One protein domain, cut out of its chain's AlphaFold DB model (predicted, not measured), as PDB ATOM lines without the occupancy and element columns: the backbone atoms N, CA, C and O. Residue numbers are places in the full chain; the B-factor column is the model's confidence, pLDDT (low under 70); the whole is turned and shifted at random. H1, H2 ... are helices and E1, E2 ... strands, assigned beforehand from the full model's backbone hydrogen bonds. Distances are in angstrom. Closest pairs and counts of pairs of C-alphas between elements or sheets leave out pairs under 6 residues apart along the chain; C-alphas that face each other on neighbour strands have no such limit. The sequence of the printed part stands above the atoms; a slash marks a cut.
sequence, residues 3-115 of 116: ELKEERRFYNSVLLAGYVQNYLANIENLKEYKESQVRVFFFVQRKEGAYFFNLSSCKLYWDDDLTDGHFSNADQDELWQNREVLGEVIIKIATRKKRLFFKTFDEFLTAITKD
ATOM      1  N   GLU A   3       3.127  53.341 -16.427       40.72
ATOM      2  CA  GLU A   3       4.542  53.124 -16.051       40.72
ATOM      3  C   GLU A   3       4.759  53.051 -14.526       40.72
ATOM      4  O   GLU A   3       5.429  52.156 -14.021       40.72
ATOM      5  N   LEU A   4       4.066  53.899 -13.755       42.16
ATOM      6  CA  LEU A   4       4.145  53.936 -12.281       42.16
ATOM      7  C   LEU A   4       3.715  52.637 -11.573       42.16
ATOM      8  O   LEU A   4       4.001  52.465 -10.390       42.16
ATOM      9  N   LYS A   5       2.967  51.751 -12.245       45.28
ATOM     10  CA  LYS A   5       2.561  50.450 -11.684       45.28
ATOM     11  C   LYS A   5       3.580  49.352 -11.968       45.28
ATOM     12  O   LYS A   5       3.690  48.439 -11.154       45.28
ATOM     13  N   GLU A   6       4.303  49.427 -13.083       47.31
ATOM     14  CA  GLU A   6       5.437  48.539 -13.359       47.31
ATOM     15  C   GLU A   6       6.601  48.867 -12.432       47.31
ATOM     16  O   GLU A   6       7.152  47.962 -11.809       47.31
ATOM     17  N   GLU A   7       6.847  50.158 -12.194       48.41
ATOM     18  CA  GLU A   7       7.883  50.616 -11.270       48.41
ATOM     19  C   GLU A   7       7.607  50.323  -9.783       48.41
ATOM     20  O   GLU A   7       8.445  50.543  -8.923       48.41
ATOM     21  N   ARG A   8       6.433  49.818  -9.407       51.81
ATOM     22  CA  ARG A   8       6.186  49.383  -8.017       51.81
ATOM     23  C   ARG A   8       6.322  47.874  -7.832       51.81
ATOM     24  O   ARG A   8       6.245  47.386  -6.711       51.81
ATOM     25  N   ARG A   9       6.559  47.116  -8.912       53.09
ATOM     26  CA  ARG A   9       6.724  45.649  -8.882       53.09
ATOM     27  C   ARG A   9       8.147  45.194  -8.541       53.09
ATOM     28  O   ARG A   9       8.403  43.995  -8.533       53.09
ATOM     29  N   PHE A  10       9.069  46.104  -8.234       53.91
ATOM     30  CA  PHE A  10      10.481  45.773  -8.005       53.91
ATOM     31  C   PHE A  10      10.742  44.884  -6.779       53.91
ATOM     32  O   PHE A  10      11.732  44.157  -6.751       53.91
ATOM     33  N   TYR A  11       9.819  44.864  -5.812       61.72
ATOM     34  CA  TYR A  11       9.843  43.960  -4.649       61.72
ATOM     35  C   TYR A  11       8.886  42.780  -4.798       61.72
ATOM     36  O   TYR A  11       8.383  42.227  -3.817       61.72
ATOM     37  N   ASN A  12       8.607  42.390  -6.040       67.94
ATOM     38  CA  ASN A  12       7.836  41.198  -6.310       67.94
ATOM     39  C   ASN A  12       8.670  39.973  -5.917       67.94
ATOM     40  O   ASN A  12       9.640  39.622  -6.596       67.94
ATOM     41  N   SER A  13       8.274  39.316  -4.826       70.69
ATOM     42  CA  SER A  13       8.890  38.071  -4.362       70.69
ATOM     43  C   SER A  13       8.965  37.018  -5.467       70.69
ATOM     44  O   SER A  13       9.906  36.236  -5.459       70.69
ATOM     45  N   VAL A  14       8.063  37.045  -6.457       76.50
ATOM     46  CA  VAL A  14       8.087  36.157  -7.630       76.50
ATOM     47  C   VAL A  14       9.273  36.451  -8.555       76.50
ATOM     48  O   VAL A  14       9.965  35.516  -8.945       76.50
ATOM     49  N   LEU A  15       9.545  37.722  -8.882       79.56
ATOM     50  CA  LEU A  15      10.674  38.095  -9.755       79.56
ATOM     51  C   LEU A  15      12.008  37.748  -9.087       79.56
ATOM     52  O   LEU A  15      12.871  37.110  -9.683       79.56
ATOM     53  N   LEU A  16      12.138  38.104  -7.808       80.56
ATOM     54  CA  LEU A  16      13.308  37.777  -6.996       80.56
ATOM     55  C   LEU A  16      13.504  36.264  -6.838       80.56
ATOM     56  O   LEU A  16      14.624  35.778  -6.991       80.56
ATOM     57  N   ALA A  17      12.438  35.512  -6.551       80.88
ATOM     58  CA  ALA A  17      12.512  34.060  -6.441       80.88
ATOM     59  C   ALA A  17      12.904  33.417  -7.777       80.88
ATOM     60  O   ALA A  17      13.763  32.533  -7.791       80.88
ATOM     61  N   GLY A  18      12.344  33.901  -8.891       84.06
ATOM     62  CA  GLY A  18      12.686  33.462 -10.243       84.06
ATOM     63  C   GLY A  18      14.151  33.725 -10.587       84.06
ATOM     64  O   GLY A  18      14.853  32.808 -11.017       84.06
ATOM     65  N   TYR A  19      14.651  34.934 -10.312       86.56
ATOM     66  CA  TYR A  19      16.060  35.278 -10.510       86.56
ATOM     67  C   TYR A  19      16.991  34.381  -9.682       86.56
ATOM     68  O   TYR A  19      17.935  33.799 -10.215       86.56
ATOM     69  N   VAL A  20      16.714  34.214  -8.382       85.19
ATOM     70  CA  VAL A  20      17.530  33.364  -7.497       85.19
ATOM     71  C   VAL A  20      17.479  31.901  -7.938       85.19
ATOM     72  O   VAL A  20      18.510  31.229  -7.937       85.19
ATOM     73  N   GLN A  21      16.314  31.408  -8.361       84.25
ATOM     74  CA  GLN A  21      16.162  30.051  -8.882       84.25
ATOM     75  C   GLN A  21      16.984  29.840 -10.154       84.25
ATOM     76  O   GLN A  21      17.737  28.870 -10.227       84.25
ATOM     77  N   ASN A  22      16.896  30.758 -11.120       85.06
ATOM     78  CA  ASN A  22      17.679  30.695 -12.354       85.06
ATOM     79  C   ASN A  22      19.181  30.783 -12.079       85.06
ATOM     80  O   ASN A  22      19.949  30.005 -12.644       85.06
ATOM     81  N   TYR A  23      19.608  31.685 -11.194       84.25
ATOM     82  CA  TYR A  23      21.007  31.793 -10.787       84.25
ATOM     83  C   TYR A  23      21.514  30.466 -10.207       84.25
ATOM     84  O   TYR A  23      22.537  29.937 -10.640       84.25
ATOM     85  N   LEU A  24      20.780  29.890  -9.252       81.94
ATOM     86  CA  LEU A  24      21.177  28.644  -8.599       81.94
ATOM     87  C   LEU A  24      21.185  27.457  -9.563       81.94
ATOM     88  O   LEU A  24      22.122  26.659  -9.527       81.94
ATOM     89  N   ALA A  25      20.189  27.364 -10.443       81.69
ATOM     90  CA  ALA A  25      20.088  26.286 -11.416       81.69
ATOM     91  C   ALA A  25      21.196  26.361 -12.477       81.69
ATOM     92  O   ALA A  25      21.822  25.344 -12.770       81.69
ATOM     93  N   ASN A  26      21.468  27.549 -13.024       80.88
ATOM     94  CA  ASN A  26      22.364  27.708 -14.173       80.88
ATOM     95  C   ASN A  26      23.834  27.886 -13.788       80.88
ATOM     96  O   ASN A  26      24.711  27.446 -14.526       80.88
ATOM     97  N   ILE A  27      24.117  28.534 -12.656       76.31
ATOM     98  CA  ILE A  27      25.496  28.845 -12.250       76.31
ATOM     99  C   ILE A  27      26.016  27.815 -11.250       76.31
ATOM    100  O   ILE A  27      27.155  27.371 -11.358       76.31
ATOM    101  N   GLU A  28      25.185  27.395 -10.296       73.75
ATOM    102  CA  GLU A  28      25.612  26.506  -9.207       73.75
ATOM    103  C   GLU A  28      25.076  25.066  -9.362       73.75
ATOM    104  O   GLU A  28      25.321  24.222  -8.499       73.75
ATOM    105  N   ASN A  29      24.364  24.768 -10.460       77.00
ATOM    106  CA  ASN A  29      23.768  23.458 -10.766       77.00
ATOM    107  C   ASN A  29      22.892  22.910  -9.614       77.00
ATOM    108  O   ASN A  29      22.803  21.704  -9.366       77.00
ATOM    109  N   LEU A  30      22.264  23.827  -8.872       72.19
ATOM    110  CA  LEU A  30      21.445  23.578  -7.693       72.19
ATOM    111  C   LEU A  30      19.972  23.730  -8.061       72.19
ATOM    112  O   LEU A  30      19.506  24.820  -8.375       72.19
ATOM    113  N   LYS A  31      19.231  22.623  -7.989       70.38
ATOM    114  CA  LYS A  31      17.826  22.579  -8.420       70.38
ATOM    115  C   LYS A  31      16.828  23.045  -7.359       70.38
ATOM    116  O   LYS A  31      15.693  23.343  -7.709       70.38
ATOM    117  N   GLU A  32      17.228  23.111  -6.088       69.56
ATOM    118  CA  GLU A  32      16.301  23.373  -4.983       69.56
ATOM    119  C   GLU A  32      16.894  24.295  -3.911       69.56
ATOM    120  O   GLU A  32      18.027  24.120  -3.451       69.56
ATOM    121  N   TYR A  33      16.079  25.253  -3.468       76.62
ATOM    122  CA  TYR A  33      16.279  26.049  -2.260       76.62
ATOM    123  C   TYR A  33      14.917  26.332  -1.613       76.62
ATOM    124  O   TYR A  33      13.880  26.224  -2.262       76.62
ATOM    125  N   LYS A  34      14.909  26.695  -0.326       82.69
ATOM    126  CA  LYS A  34      13.694  27.198   0.333       82.69
ATOM    127  C   LYS A  34      13.735  28.718   0.356       82.69
ATOM    128  O   LYS A  34      14.720  29.282   0.826       82.69
ATOM    129  N   GLU A  35      12.658  29.377  -0.054       79.56
ATOM    130  CA  GLU A  35      12.549  30.845  -0.029       79.56
ATOM    131  C   GLU A  35      12.845  31.444   1.353       79.56
ATOM    132  O   GLU A  35      13.475  32.492   1.453       79.56
ATOM    133  N   SER A  36      12.499  30.739   2.436       80.88
ATOM    134  CA  SER A  36      12.796  31.153   3.819       80.88
ATOM    135  C   SER A  36      14.288  31.252   4.149       80.88
ATOM    136  O   SER A  36      14.668  31.824   5.172       80.88
ATOM    137  N   GLN A  37      15.146  30.691   3.299       81.62
ATOM    138  CA  GLN A  37      16.595  30.756   3.432       81.62
ATOM    139  C   GLN A  37      17.172  31.982   2.729       81.62
ATOM    140  O   GLN A  37      18.336  32.294   2.955       81.62
ATOM    141  N   VAL A  38      16.400  32.681   1.900       84.19
ATOM    142  CA  VAL A  38      16.889  33.824   1.136       84.19
ATOM    143  C   VAL A  38      16.569  35.117   1.869       84.19
ATOM    144  O   VAL A  38      15.429  35.384   2.249       84.19
ATOM    145  N   ARG A  39      17.602  35.930   2.059       85.56
ATOM    146  CA  ARG A  39      17.511  37.284   2.602       85.56
ATOM    147  C   ARG A  39      18.186  38.233   1.630       85.56
ATOM    148  O   ARG A  39      19.300  37.952   1.196       85.56
ATOM    149  N   VAL A  40      17.531  39.329   1.300       86.75
ATOM    150  CA  VAL A  40      18.059  40.370   0.415       86.75
ATOM    151  C   VAL A  40      18.291  41.600   1.271       86.75
ATOM    152  O   VAL A  40      17.407  41.945   2.036       86.75
ATOM    153  N   PHE A  41      19.452  42.229   1.179       87.12
ATOM    154  CA  PHE A  41      19.828  43.415   1.941       87.12
ATOM    155  C   PHE A  41      20.044  44.572   0.967       87.12
ATOM    156  O   PHE A  41      20.795  44.408   0.012       87.12
ATOM    157  N   PHE A  42      19.413  45.712   1.218       86.56
ATOM    158  CA  PHE A  42      19.522  46.966   0.481       86.56
ATOM    159  C   PHE A  42      20.232  47.980   1.376       86.56
ATOM    160  O   PHE A  42      19.645  48.495   2.328       86.56
ATOM    161  N   PHE A  43      21.504  48.239   1.098       85.88
ATOM    162  CA  PHE A  43      22.308  49.162   1.889       85.88
ATOM    163  C   PHE A  43      21.942  50.603   1.556       85.88
ATOM    164  O   PHE A  43      21.659  50.919   0.402       85.88
ATOM    165  N   VAL A  44      21.979  51.489   2.549       83.00
ATOM    166  CA  VAL A  44      21.766  52.924   2.323       83.00
ATOM    167  C   VAL A  44      23.109  53.628   2.234       83.00
ATOM    168  O   VAL A  44      23.988  53.464   3.075       83.00
ATOM    169  N   GLN A  45      23.280  54.439   1.198       83.31
ATOM    170  CA  GLN A  45      24.496  55.209   1.003       83.31
ATOM    171  C   GLN A  45      24.718  56.156   2.183       83.31
ATOM    172  O   GLN A  45      23.819  56.898   2.581       83.31
ATOM    173  N   ARG A  46      25.957  56.188   2.688       79.19
ATOM    174  CA  ARG A  46      26.394  57.121   3.742       79.19
ATOM    175  C   ARG A  46      25.635  56.974   5.070       79.19
ATOM    176  O   ARG A  46      25.692  57.887   5.889       79.19
ATOM    177  N   LYS A  47      24.946  55.853   5.285       72.50
ATOM    178  CA  LYS A  47      24.371  55.468   6.573       72.50
ATOM    179  C   LYS A  47      24.890  54.094   6.966       72.50
ATOM    180  O   LYS A  47      25.127  53.247   6.108       72.50
ATOM    181  N   GLU A  48      25.063  53.895   8.261       71.06
ATOM    182  CA  GLU A  48      25.240  52.562   8.818       71.06
ATOM    183  C   GLU A  48      23.848  51.933   8.857       71.06
ATOM    184  O   GLU A  48      22.939  52.459   9.495       71.06
ATOM    185  N   GLY A  49      23.645  50.919   8.016       75.06
ATOM    186  CA  GLY A  49      22.424  50.132   8.011       75.06
ATOM    187  C   GLY A  49      21.941  49.666   6.643       75.06
ATOM    188  O   GLY A  49      22.419  50.087   5.581       75.06
ATOM    189  N   ALA A  50      20.987  48.742   6.677       78.44
ATOM    190  CA  ALA A  50      20.368  48.188   5.485       78.44
ATOM    191  C   ALA A  50      18.899  47.854   5.727       78.44
ATOM    192  O   ALA A  50      18.514  47.376   6.792       78.44
ATOM    193  N   TYR A  51      18.090  48.009   4.684       79.69
ATOM    194  CA  TYR A  51      16.799  47.346   4.652       79.69
ATOM    195  C   TYR A  51      17.006  45.880   4.284       79.69
ATOM    196  O   TYR A  51      17.760  45.600   3.357       79.69
ATOM    197  N   PHE A  52      16.336  44.926   4.924       79.75
ATOM    198  CA  PHE A  52      16.362  43.538   4.474       79.75
ATOM    199  C   PHE A  52      14.980  42.970   4.203       79.75
ATOM    200  O   PHE A  52      14.023  43.229   4.922       79.75
ATOM    201  N   PHE A  53      14.907  42.138   3.171       79.19
ATOM    202  CA  PHE A  53      13.711  41.479   2.685       79.19
ATOM    203  C   PHE A  53      13.851  39.960   2.789       79.19
ATOM    204  O   PHE A  53      14.852  39.381   2.355       79.19
ATOM    205  N   ASN A  54      12.840  39.296   3.352       78.44
ATOM    206  CA  ASN A  54      12.743  37.834   3.374       78.44
ATOM    207  C   ASN A  54      11.676  37.365   2.377       78.44
ATOM    208  O   ASN A  54      10.496  37.674   2.567       78.44
ATOM    209  N   LEU A  55      12.080  36.562   1.382       75.69
ATOM    210  CA  LEU A  55      11.183  36.078   0.321       75.69
ATOM    211  C   LEU A  55       9.934  35.381   0.881       75.69
ATOM    212  O   LEU A  55       8.834  35.639   0.409       75.69
ATOM    213  N   SER A  56      10.082  34.584   1.945       73.44
ATOM    214  CA  SER A  56       8.974  33.802   2.521       73.44
ATOM    215  C   SER A  56       7.897  34.619   3.242       73.44
ATOM    216  O   SER A  56       6.827  34.088   3.527       73.44
ATOM    217  N   SER A  57       8.170  35.880   3.593       66.00
ATOM    218  CA  SER A  57       7.214  36.712   4.345       66.00
ATOM    219  C   SER A  57       6.944  38.076   3.723       66.00
ATOM    220  O   SER A  57       6.052  38.766   4.205       66.00
ATOM    221  N   CYS A  58       7.658  38.454   2.657       63.66
ATOM    222  CA  CYS A  58       7.522  39.748   1.985       63.66
ATOM    223  C   CYS A  58       7.604  40.948   2.950       63.66
ATOM    224  O   CYS A  58       6.907  41.946   2.794       63.66
ATOM    225  N   LYS A  59       8.421  40.823   4.000       64.12
ATOM    226  CA  LYS A  59       8.589  41.850   5.031       64.12
ATOM    227  C   LYS A  59       9.930  42.531   4.861       64.12
ATOM    228  O   LYS A  59      10.931  41.835   4.660       64.12
ATOM    229  N   LEU A  60       9.909  43.856   4.961       66.19
ATOM    230  CA  LEU A  60      11.089  44.695   4.971       66.19
ATOM    231  C   LEU A  60      11.390  45.134   6.404       66.19
ATOM    232  O   LEU A  60      10.484  45.452   7.174       66.19
ATOM    233  N   TYR A  61      12.664  45.135   6.760       69.50
ATOM    234  CA  TYR A  61      13.120  45.522   8.087       69.50
ATOM    235  C   TYR A  61      14.331  46.427   7.952       69.50
ATOM    236  O   TYR A  61      15.181  46.151   7.111       69.50
ATOM    237  N   TRP A  62      14.424  47.464   8.772       70.44
ATOM    238  CA  TRP A  62      15.625  48.287   8.886       70.44
ATOM    239  C   TRP A  62      16.556  47.722   9.963       70.44
ATOM    240  O   TRP A  62      16.075  47.211  10.973       70.44
ATOM    241  N   ASP A  63      17.862  47.795   9.736       68.62
ATOM    242  CA  ASP A  63      18.890  47.383  10.689       68.62
ATOM    243  C   ASP A  63      20.000  48.440  10.700       68.62
ATOM    244  O   ASP A  63      20.738  48.530   9.720       68.62
ATOM    245  N   ASP A  64      20.075  49.260  11.756       60.44
ATOM    246  CA  ASP A  64      21.120  50.284  11.946       60.44
ATOM    247  C   ASP A  64      22.488  49.651  12.267       60.44
ATOM    248  O   ASP A  64      23.527  50.254  12.007       60.44
ATOM    249  N   ASP A  65      22.501  48.425  12.803       58.19
ATOM    250  CA  ASP A  65      23.698  47.763  13.304       58.19
ATOM    251  C   ASP A  65      23.618  46.268  12.957       58.19
ATOM    252  O   ASP A  65      23.005  45.482  13.676       58.19
ATOM    253  N   LEU A  66      24.261  45.859  11.849       55.91
ATOM    254  CA  LEU A  66      24.180  44.526  11.192       55.91
ATOM    255  C   LEU A  66      24.486  43.304  12.095       55.91
ATOM    256  O   LEU A  66      24.560  42.162  11.613       55.91
ATOM    257  N   THR A  67      24.759  43.545  13.375       48.12
ATOM    258  CA  THR A  67      25.128  42.588  14.409       48.12
ATOM    259  C   THR A  67      24.009  42.297  15.415       48.12
ATOM    260  O   THR A  67      23.937  41.141  15.825       48.12
ATOM    261  N   ASP A  68      23.103  43.237  15.728       48.91
ATOM    262  CA  ASP A  68      21.988  43.027  16.669       48.91
ATOM    263  C   ASP A  68      20.727  43.813  16.253       48.91
ATOM    264  O   ASP A  68      20.631  45.032  16.371       48.91
ATOM    265  N   GLY A  69      19.731  43.073  15.755       47.50
ATOM    266  CA  GLY A  69      18.591  43.628  15.028       47.50
ATOM    267  C   GLY A  69      17.612  44.434  15.885       47.50
ATOM    268  O   GLY A  69      16.820  43.871  16.647       47.50
ATOM    269  N   HIS A  70      17.574  45.744  15.654       47.56
ATOM    270  CA  HIS A  70      16.438  46.593  16.000       47.56
ATOM    271  C   HIS A  70      15.454  46.622  14.823       47.56
ATOM    272  O   HIS A  70      15.596  47.391  13.884       47.56
ATOM    273  N   PHE A  71      14.439  45.759  14.861       52.53
ATOM    274  CA  PHE A  71      13.470  45.631  13.771       52.53
ATOM    275  C   PHE A  71      12.416  46.747  13.827       52.53
ATOM    276  O   PHE A  71      11.513  46.703  14.667       52.53
ATOM    277  N   SER A  72      12.462  47.709  12.904       58.28
ATOM    278  CA  SER A  72      11.262  48.463  12.518       58.28
ATOM    279  C   SER A  72      10.598  47.763  11.328       58.28
ATOM    280  O   SER A  72      11.275  47.270  10.425       58.28
ATOM    281  N   ASN A  73       9.266  47.652  11.342       60.44
ATOM    282  CA  ASN A  73       8.534  47.196  10.162       60.44
ATOM    283  C   ASN A  73       8.594  48.325   9.131       60.44
ATOM    284  O   ASN A  73       7.918  49.334   9.315       60.44
ATOM    285  N   ALA A  74       9.388  48.140   8.084       62.25
ATOM    286  CA  ALA A  74       9.364  48.989   6.905       62.25
ATOM    287  C   ALA A  74       8.460  48.333   5.850       62.25
ATOM    288  O   ALA A  74       8.278  47.108   5.838       62.25
ATOM    289  N   ASP A  75       7.874  49.126   4.960       68.38
ATOM    290  CA  ASP A  75       7.093  48.610   3.835       68.38
ATOM    291  C   ASP A  75       7.794  48.847   2.488       68.38
ATOM    292  O   ASP A  75       8.876  49.433   2.393       68.38
ATOM    293  N   GLN A  76       7.210  48.302   1.420       69.94
ATOM    294  CA  GLN A  76       7.771  48.425   0.072       69.94
ATOM    295  C   GLN A  76       7.751  49.871  -0.445       69.94
ATOM    296  O   GLN A  76       8.600  50.233  -1.264       69.94
ATOM    297  N   ASP A  77       6.804  50.689   0.024       72.81
ATOM    298  CA  ASP A  77       6.678  52.083  -0.388       72.81
ATOM    299  C   ASP A  77       7.806  52.921   0.225       72.81
ATOM    300  O   ASP A  77       8.382  53.765  -0.463       72.81
ATOM    301  N   GLU A  78       8.189  52.649   1.472       72.69
ATOM    302  CA  GLU A  78       9.326  53.291   2.132       72.69
ATOM    303  C   GLU A  78      10.637  53.023   1.380       72.69
ATOM    304  O   GLU A  78      11.404  53.947   1.100       72.69
ATOM    305  N   LEU A  79      10.876  51.784   0.954       74.06
ATOM    306  CA  LEU A  79      12.075  51.450   0.185       74.06
ATOM    307  C   LEU A  79      12.088  52.115  -1.196       74.06
ATOM    308  O   LEU A  79      13.134  52.558  -1.667       74.06
ATOM    309  N   TRP A  80      10.922  52.223  -1.839       75.06
ATOM    310  CA  TRP A  80      10.775  52.927  -3.113       75.06
ATOM    311  C   TRP A  80      11.025  54.434  -2.989       75.06
ATOM    312  O   TRP A  80      11.699  55.028  -3.838       75.06
ATOM    313  N   GLN A  81      10.498  55.061  -1.936       75.75
ATOM    314  CA  GLN A  81      10.731  56.477  -1.644       75.75
ATOM    315  C   GLN A  81      12.213  56.760  -1.389       75.75
ATOM    316  O   GLN A  81      12.710  57.813  -1.776       75.75
ATOM    317  N   ASN A  82      12.928  55.795  -0.810       77.25
ATOM    318  CA  ASN A  82      14.352  55.896  -0.519       77.25
ATOM    319  C   ASN A  82      15.258  55.324  -1.624       77.25
ATOM    320  O   ASN A  82      16.467  55.247  -1.424       77.25
ATOM    321  N   ARG A  83      14.734  54.946  -2.801       78.44
ATOM    322  CA  ARG A  83      15.528  54.268  -3.849       78.44
ATOM    323  C   ARG A  83      16.779  55.034  -4.285       78.44
ATOM    324  O   ARG A  83      17.801  54.423  -4.559       78.44
ATOM    325  N   GLU A  84      16.714  56.365  -4.300       81.69
ATOM    326  CA  GLU A  84      17.825  57.237  -4.713       81.69
ATOM    327  C   GLU A  84      19.005  57.204  -3.734       81.69
ATOM    328  O   GLU A  84      20.133  57.519  -4.105       81.69
ATOM    329  N   VAL A  85      18.747  56.811  -2.484       83.81
ATOM    330  CA  VAL A  85      19.777  56.649  -1.455       83.81
ATOM    331  C   VAL A  85      20.170  55.188  -1.251       83.81
ATOM    332  O   VAL A  85      21.028  54.912  -0.415       83.81
ATOM    333  N   LEU A  86      19.588  54.247  -2.002       84.75
ATOM    334  CA  LEU A  86      20.019  52.854  -1.975       84.75
ATOM    335  C   LEU A  86      21.355  52.705  -2.710       84.75
ATOM    336  O   LEU A  86      21.602  53.279  -3.772       84.75
ATOM    337  N   GLY A  87      22.256  51.961  -2.090       86.50
ATOM    338  CA  GLY A  87      23.580  51.649  -2.598       86.50
ATOM    339  C   GLY A  87      23.646  50.201  -3.048       86.50
ATOM    340  O   GLY A  87      22.979  49.794  -3.998       86.50
ATOM    341  N   GLU A  88      24.486  49.437  -2.367       89.06
ATOM    342  CA  GLU A  88      24.764  48.038  -2.673       89.06
ATOM    343  C   GLU A  88      23.584  47.133  -2.297       89.06
ATOM    344  O   GLU A  88      22.846  47.399  -1.343       89.06
ATOM    345  N   VAL A  89      23.429  46.023  -3.025       89.50
ATOM    346  CA  VAL A  89      22.436  44.989  -2.708       89.50
ATOM    347  C   VAL A  89      23.130  43.648  -2.512       89.50
ATOM    348  O   VAL A  89      23.943  43.224  -3.335       89.50
ATOM    349  N   ILE A  90      22.795  42.951  -1.424       89.12
ATOM    350  CA  ILE A  90      23.345  41.630  -1.108       89.12
ATOM    351  C   ILE A  90      22.230  40.603  -0.977       89.12
ATOM    352  O   ILE A  90      21.360  40.733  -0.125       89.12
ATOM    353  N   ILE A  91      22.302  39.510  -1.736       88.75
ATOM    354  CA  ILE A  91      21.422  38.348  -1.551       88.75
ATOM    355  C   ILE A  91      22.190  37.263  -0.801       88.75
ATOM    356  O   ILE A  91      23.183  36.726  -1.294       88.75
ATOM    357  N   LYS A  92      21.727  36.916   0.399       87.44
ATOM    358  CA  LYS A  92      22.260  35.838   1.236       87.44
ATOM    359  C   LYS A  92      21.324  34.640   1.201       87.44
ATOM    360  O   LYS A  92      20.134  34.769   1.468       87.44
ATOM    361  N   ILE A  93      21.891  33.457   0.989       83.81
ATOM    362  CA  ILE A  93      21.166  32.186   1.058       83.81
ATOM    363  C   ILE A  93      21.667  31.442   2.295       83.81
ATOM    364  O   ILE A  93      22.778  30.936   2.295       83.81
ATOM    365  N   ALA A  94      20.882  31.395   3.370       74.00
ATOM    366  CA  ALA A  94      21.292  30.983   4.716       74.00
ATOM    367  C   ALA A  94      21.942  29.592   4.798       74.00
ATOM    368  O   ALA A  94      22.837  29.382   5.611       74.00
ATOM    369  N   THR A  95      21.535  28.649   3.947       68.75
ATOM    370  CA  THR A  95      22.138  27.307   3.874       68.75
ATOM    371  C   THR A  95      23.533  27.292   3.262       68.75
ATOM    372  O   THR A  95      24.218  26.271   3.306       68.75
ATOM    373  N   ARG A  96      23.976  28.408   2.685       65.06
ATOM    374  CA  ARG A  96      25.235  28.530   1.964       65.06
ATOM    375  C   ARG A  96      26.016  29.725   2.510       65.06
ATOM    376  O   ARG A  96      25.476  30.793   2.770       65.06
ATOM    377  N   LYS A  97      27.342  29.612   2.599       69.12
ATOM    378  CA  LYS A  97      28.219  30.778   2.848       69.12
ATOM    379  C   LYS A  97      28.309  31.717   1.625       69.12
ATOM    380  O   LYS A  97      29.254  32.488   1.511       69.12
ATOM    381  N   LYS A  98      27.358  31.621   0.692       71.88
ATOM    382  CA  LYS A  98      27.348  32.318  -0.593       71.88
ATOM    383  C   LYS A  98      26.526  33.596  -0.487       71.88
ATOM    384  O   LYS A  98      25.525  33.651   0.233       71.88
ATOM    385  N   ARG A  99      26.993  34.616  -1.199       83.56
ATOM    386  CA  ARG A  99      26.387  35.941  -1.269       83.56
ATOM    387  C   ARG A  99      26.429  36.393  -2.722       83.56
ATOM    388  O   ARG A  99      27.475  36.253  -3.351       83.56
ATOM    389  N   LEU A 100      25.315  36.903  -3.229       87.75
ATOM    390  CA  LEU A 100      25.280  37.636  -4.493       87.75
ATOM    391  C   LEU A 100      25.424  39.106  -4.160       87.75
ATOM    392  O   LEU A 100      24.771  39.574  -3.229       87.75
ATOM    393  N   PHE A 101      26.299  39.791  -4.880       89.50
ATOM    394  CA  PHE A 101      26.620  41.184  -4.634       89.50
ATOM    395  C   PHE A 101      26.331  41.990  -5.891       89.50
ATOM    396  O   PHE A 101      26.823  41.644  -6.964       89.50
ATOM    397  N   PHE A 102      25.566  43.059  -5.720       90.38
ATOM    398  CA  PHE A 102      25.306  44.073  -6.729       90.38
ATOM    399  C   PHE A 102      25.872  45.387  -6.204       90.38
ATOM    400  O   PHE A 102      25.567  45.788  -5.077       90.38
ATOM    401  N   LYS A 103      26.706  46.048  -7.009       89.06
ATOM    402  CA  LYS A 103      27.381  47.295  -6.620       89.06
ATOM    403  C   LYS A 103      26.399  48.447  -6.461       89.06
ATOM    404  O   LYS A 103      26.660  49.369  -5.698       89.06
ATOM    405  N   THR A 104      25.301  48.411  -7.208       88.75
ATOM    406  CA  THR A 104      24.261  49.434  -7.164       88.75
ATOM    407  C   THR A 104      22.873  48.810  -7.187       88.75
ATOM    408  O   THR A 104      22.670  47.694  -7.673       88.75
ATOM    409  N   PHE A 105      21.899  49.570  -6.698       85.88
ATOM    410  CA  PHE A 105      20.492  49.208  -6.770       85.88
ATOM    411  C   PHE A 105      20.011  49.043  -8.223       85.88
ATOM    412  O   PHE A 105      19.297  48.089  -8.519       85.88
ATOM    413  N   ASP A 106      20.475  49.882  -9.153       84.94
ATOM    414  CA  ASP A 106      20.122  49.777 -10.578       84.94
ATOM    415  C   ASP A 106      20.656  48.498 -11.240       84.94
ATOM    416  O   ASP A 106      19.972  47.886 -12.065       84.94
ATOM    417  N   GLU A 107      21.868  48.064 -10.870       87.62
ATOM    418  CA  GLU A 107      22.432  46.788 -11.326       87.62
ATOM    419  C   GLU A 107      21.551  45.625 -10.857       87.62
ATOM    420  O   GLU A 107      21.210  44.740 -11.644       87.62
ATOM    421  N   PHE A 108      21.139  45.667  -9.589       88.31
ATOM    422  CA  PHE A 108      20.210  44.701  -9.018       88.31
ATOM    423  C   PHE A 108      18.866  44.698  -9.759       88.31
ATOM    424  O   PHE A 108      18.420  43.634 -10.190       88.31
ATOM    425  N   LEU A 109      18.244  45.865  -9.958       83.75
ATOM    426  CA  LEU A 109      16.956  45.981 -10.647       83.75
ATOM    427  C   LEU A 109      17.017  45.427 -12.067       83.75
ATOM    428  O   LEU A 109      16.162  44.632 -12.459       83.75
ATOM    429  N   THR A 110      18.050  45.805 -12.818       85.38
ATOM    430  CA  THR A 110      18.291  45.289 -14.168       85.38
ATOM    431  C   THR A 110      18.414  43.768 -14.144       85.38
ATOM    432  O   THR A 110      17.819  43.090 -14.976       85.38
ATOM    433  N   ALA A 111      19.146  43.205 -13.181       86.12
ATOM    434  CA  ALA A 111      19.360  41.767 -13.093       86.12
ATOM    435  C   ALA A 111      18.069  40.979 -12.828       86.12
ATOM    436  O   ALA A 111      17.851  39.956 -13.470       86.12
ATOM    437  N   ILE A 112      17.206  41.448 -11.920       83.50
ATOM    438  CA  ILE A 112      15.989  40.712 -11.539       83.50
ATOM    439  C   ILE A 112      14.817  40.892 -12.518       83.50
ATOM    440  O   ILE A 112      13.841  40.151 -12.431       83.50
ATOM    441  N   THR A 113      14.893  41.865 -13.430       79.25
ATOM    442  CA  THR A 113      13.828  42.161 -14.408       79.25
ATOM    443  C   THR A 113      14.133  41.671 -15.820       79.25
ATOM    444  O   THR A 113      13.212  41.521 -16.610       79.25
ATOM    445  N   LYS A 114      15.397  41.379 -16.150       70.69
ATOM    446  CA  LYS A 114      15.850  41.079 -17.521       70.69
ATOM    447  C   LYS A 114      15.180  39.871 -18.198       70.69
ATOM    448  O   LYS A 114      15.227  39.780 -19.421       70.69
ATOM    449  N   ASP A 115      14.560  38.981 -17.427       52.31
ATOM    450  CA  ASP A 115      13.995  37.716 -17.910       52.31
ATOM    451  C   ASP A 115      12.456  37.621 -17.769       52.31
ATOM    452  O   ASP A 115      11.908  36.523 -17.886       52.31
TER     453      ASP A 115
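What this domain is: This is residues 3 to 115 of the 116 residues of an uncharacterized protein of Candidatus Helarchaeota archaeon (UniProt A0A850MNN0). One strongly twisted sheet of six strands makes a wall, with helices H2, H3 and H4 over one face and no named helix over the other. H2 runs across the strands, H3 along them, and H4 stands up from the sheet beside H2, while short H1 lies apart from the other named elements. The printed part has 113 residues, in the order H1 H2 E1 E2 E3 E4 H3 E5 E6 H4; the antiparallel sheet runs E4 E3 E2 E1 E5 E6, and the class is mixed. It is compact, with a radius of gyration of the C-alphas of 13.6 A and spans of 38 by 36 by 25 A.

How they stand to each other: Start at inner strand E1, residues 38 to 44, and its antiparallel neighbour E5, residues 86 to 93: N 41 and O 90 are 2.8 A apart, within hydrogen-bond range. Beyond E5 look for edge strand E6, residues 99 to 102, where N 91 and O 100 are 2.9 A apart; E5 and E6 form a hairpin. On the other side of E1, E2, residues 50 to 54, has N 42 and O 51 at 2.7 A. Next come E3, residues 59 to 63, with N 52 and O 61 at 2.8 A, and edge strand E4, residues 72 to 74, with N 74 and O 60 at 3.0 A. E1 to E4 form a meander, each strand the antiparallel neighbour of the one before. H2, residues 13 to 27, lies over E1 and only just over E5, where 3 of its C-alphas fall, at a height over the sheet of 10.3 A. On the same face, H3, residues 76 to 81, lies over E2 at 25 degrees on the local plane. H4, residues 105 to 113, lies over E6, also on that face. H2 touches H4 with residues 15 to 19 alone, about perpendicular at 83 degrees; their closest C-alphas, of Tyr 19 and Ile 112, are 5.5 A apart. In H2, H3 and H4 every O i to N i+4 pair is within hydrogen-bond range; H1, residues 3 to 6, is too short for one.

Where its parts are: Find C-alpha 38 at (16.889, 33.824, 1.136), where E1 begins its 19.7 A; E5 is 20.9 A long. H2 begins at C-alpha 13, (8.890, 38.071, -4.362), and runs 20.6 A. H4 ends at C-alpha 113, (13.828, 42.161, -14.408), after 12.3 A.

The domain as a whole: The C-alphas farthest apart, of Glu 3 and Asp 68, are 38.4 A apart. The printed part has no cut and no long link. Mean pLDDT of the printed part is 74.2; residues 3 to 12 and 63 to 76 are among those under 70.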